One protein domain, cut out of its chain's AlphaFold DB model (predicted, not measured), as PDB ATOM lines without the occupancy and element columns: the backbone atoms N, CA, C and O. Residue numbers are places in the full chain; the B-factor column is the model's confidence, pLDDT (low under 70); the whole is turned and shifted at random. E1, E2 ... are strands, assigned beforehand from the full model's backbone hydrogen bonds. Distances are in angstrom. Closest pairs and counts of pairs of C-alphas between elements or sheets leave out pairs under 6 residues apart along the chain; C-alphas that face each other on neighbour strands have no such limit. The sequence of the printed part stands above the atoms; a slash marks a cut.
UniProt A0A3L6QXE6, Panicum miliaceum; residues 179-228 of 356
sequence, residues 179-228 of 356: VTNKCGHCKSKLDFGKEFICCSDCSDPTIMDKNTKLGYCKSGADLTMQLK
ATOM      1  N   VAL A 179      15.405 -19.863-106.858       86.62
ATOM      2  CA  VAL A 179      15.528 -21.156-107.556       86.62
ATOM      3  C   VAL A 179      16.836 -21.202-108.348       86.62
ATOM      4  O   VAL A 179      17.087 -20.347-109.193       86.62
ATOM      5  N   THR A 180      17.681 -22.190-108.066       84.81
ATOM      6  CA  THR A 180      18.979 -22.435-108.705       84.81
ATOM      7  C   THR A 180      19.295 -23.936-108.728       84.81
ATOM      8  O   THR A 180      18.697 -24.727-108.009       84.81
ATOM      9  N   ASN A 181      20.284 -24.335-109.522       81.69
ATOM     10  CA  ASN A 181      20.824 -25.698-109.592       81.69
ATOM     11  C   ASN A 181      22.140 -25.867-108.805       81.69
ATOM     12  O   ASN A 181      22.905 -26.801-109.044       81.69
ATOM     13  N   LYS A 182      22.445 -24.937-107.892       81.75
ATOM     14  CA  LYS A 182      23.735 -24.881-107.192       81.75
ATOM     15  C   LYS A 182      23.734 -25.600-105.842       81.75
ATOM     16  O   LYS A 182      24.789 -25.732-105.251       81.75
ATOM     17  N   CYS A 183      22.610 -26.114-105.354       85.06
ATOM     18  CA  CYS A 183      22.573 -26.790-104.052       85.06
ATOM     19  C   CYS A 183      22.985 -28.264-104.091       85.06
ATOM     20  O   CYS A 183      23.288 -28.832-103.042       85.06
ATOM     21  N   GLY A 184      23.005 -28.898-105.266       83.81
ATOM     22  CA  GLY A 184      23.271 -30.333-105.404       83.81
ATOM     23  C   GLY A 184      24.610 -30.766-104.801       83.81
ATOM     24  O   GLY A 184      24.671 -31.807-104.148       83.81
ATOM     25  N   HIS A 185      25.644 -29.932-104.955       86.38
ATOM     26  CA  HIS A 185      27.010 -30.204-104.501       86.38
ATOM     27  C   HIS A 185      27.284 -29.802-103.042       86.38
ATOM     28  O   HIS A 185      28.309 -30.192-102.484       86.38
ATOM     29  N   CYS A 186      26.392 -29.035-102.410       89.31
ATOM     30  CA  CYS A 186      26.583 -28.593-101.034       89.31
ATOM     31  C   CYS A 186      26.248 -29.717-100.044       89.31
ATOM     32  O   CYS A 186      25.179 -30.331-100.111       89.31
ATOM     33  N   LYS A 187      27.138 -29.949 -99.070       89.62
ATOM     34  CA  LYS A 187      26.893 -30.887 -97.960       89.62
ATOM     35  C   LYS A 187      25.874 -30.326 -96.960       89.62
ATOM     36  O   LYS A 187      25.017 -31.061 -96.479       89.62
ATOM     37  N   SER A 188      25.945 -29.023 -96.695       88.94
ATOM     38  CA  SER A 188      25.051 -28.289 -95.796       88.94
ATOM     39  C   SER A 188      23.799 -27.793 -96.526       88.94
ATOM     40  O   SER A 188      23.689 -26.620 -96.880       88.94
ATOM     41  N   LYS A 189      22.847 -28.698 -96.779       92.12
ATOM     42  CA  LYS A 189      21.545 -28.379 -97.390       92.12
ATOM     43  C   LYS A 189      20.390 -28.854 -96.516       92.12
ATOM     44  O   LYS A 189      20.469 -29.907 -95.888       92.12
ATOM     45  N   LEU A 190      19.310 -28.080 -96.493       91.56
ATOM     46  CA  LEU A 190      18.082 -28.413 -95.776       91.56
ATOM     47  C   LEU A 190      17.082 -29.068 -96.718       91.56
ATOM     48  O   LEU A 190      16.832 -28.559 -97.808       91.56
ATOM     49  N   ASP A 191      16.506 -30.181 -96.280       90.56
ATOM     50  CA  ASP A 191      15.533 -30.959 -97.039       90.56
ATOM     51  C   ASP A 191      14.095 -30.518 -96.712       90.56
ATOM     52  O   ASP A 191      13.629 -30.678 -95.584       90.56
ATOM     53  N   PHE A 192      13.396 -29.969 -97.711       88.62
ATOM     54  CA  PHE A 192      11.983 -29.576 -97.646       88.62
ATOM     55  C   PHE A 192      11.086 -30.507 -98.484       88.62
ATOM     56  O   PHE A 192      10.085 -30.090 -99.073       88.62
ATOM     57  N   GLY A 193      11.447 -31.789 -98.567       83.56
ATOM     58  CA  GLY A 193      10.691 -32.831 -99.256       83.56
ATOM     59  C   GLY A 193      10.910 -32.814-100.766       83.56
ATOM     60  O   GLY A 193      11.563 -33.713-101.288       83.56
ATOM     61  N   LYS A 194      10.388 -31.794-101.463       83.44
ATOM     62  CA  LYS A 194      10.487 -31.644-102.934       83.44
ATOM     63  C   LYS A 194      11.648 -30.762-103.392       83.44
ATOM     64  O   LYS A 194      11.956 -30.702-104.576       83.44
ATOM     65  N   GLU A 195      12.301 -30.078-102.465       88.31
ATOM     66  CA  GLU A 195      13.372 -29.128-102.754       88.31
ATOM     67  C   GLU A 195      14.414 -29.125-101.632       88.31
ATOM     68  O   GLU A 195      14.133 -29.500-100.490       88.31
ATOM     69  N   PHE A 196      15.621 -28.698-101.978       90.88
ATOM     70  CA  PHE A 196      16.711 -28.424-101.058       90.88
ATOM     71  C   PHE A 196      16.935 -26.922-100.958       90.88
ATOM     72  O   PHE A 196      16.991 -26.250-101.984       90.88
ATOM     73  N   ILE A 197      17.131 -26.405 -99.747       92.19
ATOM     74  CA  ILE A 197      17.553 -25.017 -99.520       92.19
ATOM     75  C   ILE A 197      19.002 -25.015 -99.043       92.19
ATOM     76  O   ILE A 197      19.362 -25.753 -98.124       92.19
ATOM     77  N   CYS A 198      19.835 -24.185 -99.659       93.38
ATOM     78  CA  CYS A 198      21.239 -24.023 -99.312       93.38
ATOM     79  C   CYS A 198      21.698 -22.573 -99.509       93.38
ATOM     80  O   CYS A 198      21.050 -21.774-100.192       93.38
ATOM     81  N   CYS A 199      22.849 -22.242 -98.937       91.56
ATOM     82  CA  CYS A 199      23.544 -21.006 -99.257       91.56
ATOM     83  C   CYS A 199      24.340 -21.155-100.555       91.56
ATOM     84  O   CYS A 199      24.891 -22.218-100.834       91.56
ATOM     85  N   SER A 200      24.419 -20.082-101.339       90.31
ATOM     86  CA  SER A 200      25.150 -20.067-102.619       90.31
ATOM     87  C   SER A 200      26.659 -20.338-102.501       90.31
ATOM     88  O   SER A 200      27.290 -20.689-103.496       90.31
ATOM     89  N   ASP A 201      27.222 -20.211-101.301       90.38
ATOM     90  CA  ASP A 201      28.601 -20.538-100.924       90.38
ATOM     91  C   ASP A 201      28.728 -21.883-100.174       90.38
ATOM     92  O   ASP A 201      29.784 -22.188 -99.624       90.38
ATOM     93  N   CYS A 202      27.652 -22.676-100.117       92.25
ATOM     94  CA  CYS A 202      27.532 -23.915 -99.343       92.25
ATOM     95  C   CYS A 202      27.729 -23.782 -97.818       92.25
ATOM     96  O   CYS A 202      27.938 -24.798 -97.150       92.25
ATOM     97  N   SER A 203      27.622 -22.575 -97.256       90.25
ATOM     98  CA  SER A 203      27.529 -22.378 -95.803       90.25
ATOM     99  C   SER A 203      26.197 -22.897 -95.243       90.25
ATOM    100  O   SER A 203      25.229 -23.084 -95.981       90.25
ATOM    101  N   ASP A 204      26.119 -23.101 -93.925       90.00
ATOM    102  CA  ASP A 204      24.895 -23.582 -93.275       90.00
ATOM    103  C   ASP A 204      23.747 -22.546 -93.353       90.00
ATOM    104  O   ASP A 204      23.867 -21.443 -92.796       90.00
ATOM    105  N   PRO A 205      22.610 -22.877 -93.999       89.31
ATOM    106  CA  PRO A 205      21.452 -21.991 -94.065       89.31
ATOM    107  C   PRO A 205      20.678 -21.983 -92.741       89.31
ATOM    108  O   PRO A 205      20.467 -23.020 -92.111       89.31
ATOM    109  N   THR A 206      20.195 -20.810 -92.331       83.56
ATOM    110  CA  THR A 206      19.309 -20.663 -91.166       83.56
ATOM    111  C   THR A 206      17.901 -20.304 -91.624       83.56
ATOM    112  O   THR A 206      17.694 -19.261 -92.243       83.56
ATOM    113  N   ILE A 207      16.926 -21.158 -91.303       86.75
ATOM    114  CA  ILE A 207      15.513 -20.948 -91.646       86.75
ATOM    115  C   ILE A 207      14.772 -20.383 -90.446       86.75
ATOM    116  O   ILE A 207      14.908 -20.865 -89.323       86.75
ATOM    117  N   MET A 208      13.991 -19.350 -90.718       76.88
ATOM    118  CA  MET A 208      13.278 -18.557 -89.727       76.88
ATOM    119  C   MET A 208      11.806 -18.904 -89.672       76.88
ATOM    120  O   MET A 208      11.245 -19.071 -88.594       76.88
ATOM    121  N   ASP A 209      11.210 -19.060 -90.846       80.06
ATOM    122  CA  ASP A 209       9.856 -19.550 -90.995       80.06
ATOM    123  C   ASP A 209       9.870 -20.704 -91.992       80.06
ATOM    124  O   ASP A 209      10.286 -20.563 -93.143       80.06
ATOM    125  N   LYS A 210       9.423 -21.872 -91.530       83.38
ATOM    126  CA  LYS A 210       9.349 -23.083 -92.348       83.38
ATOM    127  C   LYS A 210       8.256 -22.989 -93.413       83.38
ATOM    128  O   LYS A 210       8.410 -23.610 -94.460       83.38
ATOM    129  N   ASN A 211       7.191 -22.222 -93.167       82.62
ATOM    130  CA  ASN A 211       6.047 -22.119 -94.075       82.62
ATOM    131  C   ASN A 211       6.384 -21.244 -95.283       82.62
ATOM    132  O   ASN A 211       6.196 -21.656 -96.425       82.62
ATOM    133  N   THR A 212       6.931 -20.054 -95.031       82.50
ATOM    134  CA  THR A 212       7.381 -19.138 -96.092       82.50
ATOM    135  C   THR A 212       8.788 -19.450 -96.599       82.50
ATOM    136  O   THR A 212       9.248 -18.817 -97.548       82.50
ATOM    137  N   LYS A 213       9.476 -20.426 -95.980       86.81
ATOM    138  CA  LYS A 213      10.870 -20.814 -96.264       86.81
ATOM    139  C   LYS A 213      11.834 -19.626 -96.181       86.81
ATOM    140  O   LYS A 213      12.881 -19.614 -96.823       86.81
ATOM    141  N   LEU A 214      11.470 -18.620 -95.387       83.12
ATOM    142  CA  LEU A 214      12.247 -17.406 -95.202       83.12
ATOM    143  C   LEU A 214      13.465 -17.715 -94.334       83.12
ATOM    144  O   LEU A 214      13.344 -18.326 -93.267       83.12
ATOM    145  N   GLY A 215      14.641 -17.280 -94.773       85.00
ATOM    146  CA  GLY A 215      15.888 -17.571 -94.080       85.00
ATOM    147  C   GLY A 215      17.026 -16.648 -94.476       85.00
ATOM    148  O   GLY A 215      16.838 -15.674 -95.205       85.00
ATOM    149  N   TYR A 216      18.217 -16.961 -93.980       82.00
ATOM    150  CA  TYR A 216      19.447 -16.251 -94.312       82.00
ATOM    151  C   TYR A 216      20.669 -17.163 -94.158       82.00
ATOM    152  O   TYR A 216      20.622 -18.209 -93.504       82.00
ATOM    153  N   CYS A 217      21.784 -16.724 -94.734       83.00
ATOM    154  CA  CYS A 217      23.091 -17.353 -94.602       83.00
ATOM    155  C   CYS A 217      23.976 -16.498 -93.701       83.00
ATOM    156  O   CYS A 217      24.101 -15.293 -93.918       83.00
ATOM    157  N   LYS A 218      24.609 -17.101 -92.689       78.06
ATOM    158  CA  LYS A 218      25.488 -16.363 -91.759       78.06
ATOM    159  C   LYS A 218      26.711 -15.758 -92.449       78.06
ATOM    160  O   LYS A 218      27.221 -14.742 -91.994       78.06
ATOM    161  N   SER A 219      27.147 -16.357 -93.553       79.06
ATOM    162  CA  SER A 219      28.217 -15.845 -94.410       79.06
ATOM    163  C   SER A 219      27.833 -14.592 -95.206       79.06
ATOM    164  O   SER A 219      28.695 -13.984 -95.833       79.06
ATOM    165  N   GLY A 220      26.552 -14.200 -95.205       75.06
ATOM    166  CA  GLY A 220      26.027 -13.131 -96.055       75.06
ATOM    167  C   GLY A 220      25.766 -13.559 -97.502       75.06
ATOM    168  O   GLY A 220      25.393 -12.720 -98.318       75.06
ATOM    169  N   ALA A 221      25.947 -14.842 -97.826       84.38
ATOM    170  CA  ALA A 221      25.637 -15.393 -99.136       84.38
ATOM    171  C   ALA A 221      24.126 -15.386 -99.427       84.38
ATOM    172  O   ALA A 221      23.292 -15.446 -98.521       84.38
ATOM    173  N   ASP A 222      23.771 -15.359-100.711       87.00
ATOM    174  CA  ASP A 222      22.375 -15.470-101.130       87.00
ATOM    175  C   ASP A 222      21.821 -16.850-100.753       87.00
ATOM    176  O   ASP A 222      22.467 -17.880-100.991       87.00
ATOM    177  N   LEU A 223      20.602 -16.860-100.206       88.94
ATOM    178  CA  LEU A 223      19.840 -18.075 -99.956       88.94
ATOM    179  C   LEU A 223      19.263 -18.591-101.279       88.94
ATOM    180  O   LEU A 223      18.630 -17.854-102.041       88.94
ATOM    181  N   THR A 224      19.468 -19.872-101.553       91.62
ATOM    182  CA  THR A 224      19.071 -20.512-102.808       91.62
ATOM    183  C   THR A 224      18.302 -21.797-102.545       91.62
ATOM    184  O   THR A 224      18.509 -22.456-101.528       91.62
ATOM    185  N   MET A 225      17.393 -22.150-103.448       91.50
ATOM    186  CA  MET A 225      16.692 -23.429-103.445       91.50
ATOM    187  C   MET A 225      16.953 -24.182-104.739       91.50
ATOM    188  O   MET A 225      17.111 -23.567-105.787       91.50
ATOM    189  N   GLN A 226      16.949 -25.504-104.676       89.19
ATOM    190  CA  GLN A 226      17.010 -26.395-105.824       89.19
ATOM    191  C   GLN A 226      15.895 -27.425-105.700       89.19
ATOM    192  O   GLN A 226      15.780 -28.083-104.669       89.19
ATOM    193  N   LEU A 227      15.094 -27.593-106.749       87.25
ATOM    194  CA  LEU A 227      14.132 -28.691-106.822       87.25
ATOM    195  C   LEU A 227      14.897 -30.017-106.797       87.25
ATOM    196  O   LEU A 227      15.920 -30.160-107.472       87.25
ATOM    197  N   LYS A 228      14.428 -30.975-105.997       83.38
ATOM    198  CA  LYS A 228      14.970 -32.329-106.081       83.38
ATOM    199  C   LYS A 228      14.671 -32.862-107.481       83.38
ATOM    200  O   LYS A 228      13.562 -32.620-107.964       83.38
TER     201      LYS A 228
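Overview. This is residues 179 to 228 of the 356 residues of a protein of Panicum miliaceum (UniProt A0A3L6QXE6). This model has little regular structure: two small strand ladders, E1 with E4 and the hairpin E2 with E3, make a V, near each other where E1 ends and E2 begins, and the long stretch 179 to 194 loops beside E1. The 50 printed residues hold four named strands, E1 to E4 in chain order, in two antiparallel sheets; the class is all strand, with 19 residues in named elements. The whole is compact, radius of gyration of the C-alphas 9.5 A, spanning 25 by 24 by 16 A.

Along the chain. Find C-alpha 195 at (13.372, -29.128, -102.754), where E1, residues 195 to 199, begins its 13.5 A. E2 is 205 to 209, 12.2 A; E3 is 214 to 217, 10.9 A; E4 is 223 to 227, 13.9 A, ending at (14.132, -28.691, -106.822).

Arrangement. Look at N 196 and O 226, 2.8 A apart, between antiparallel E1 and E4. In the hairpin E2 and E3, N 206 and O 216 are 2.9 A apart. The closest C-alphas of E1 and E2, Cys 198 and Pro 205, are 5.6 A apart.

Size, cuts and confidence. The printed part has no cut; the three links between strands are tight. No printed residue is under 70 in pLDDT.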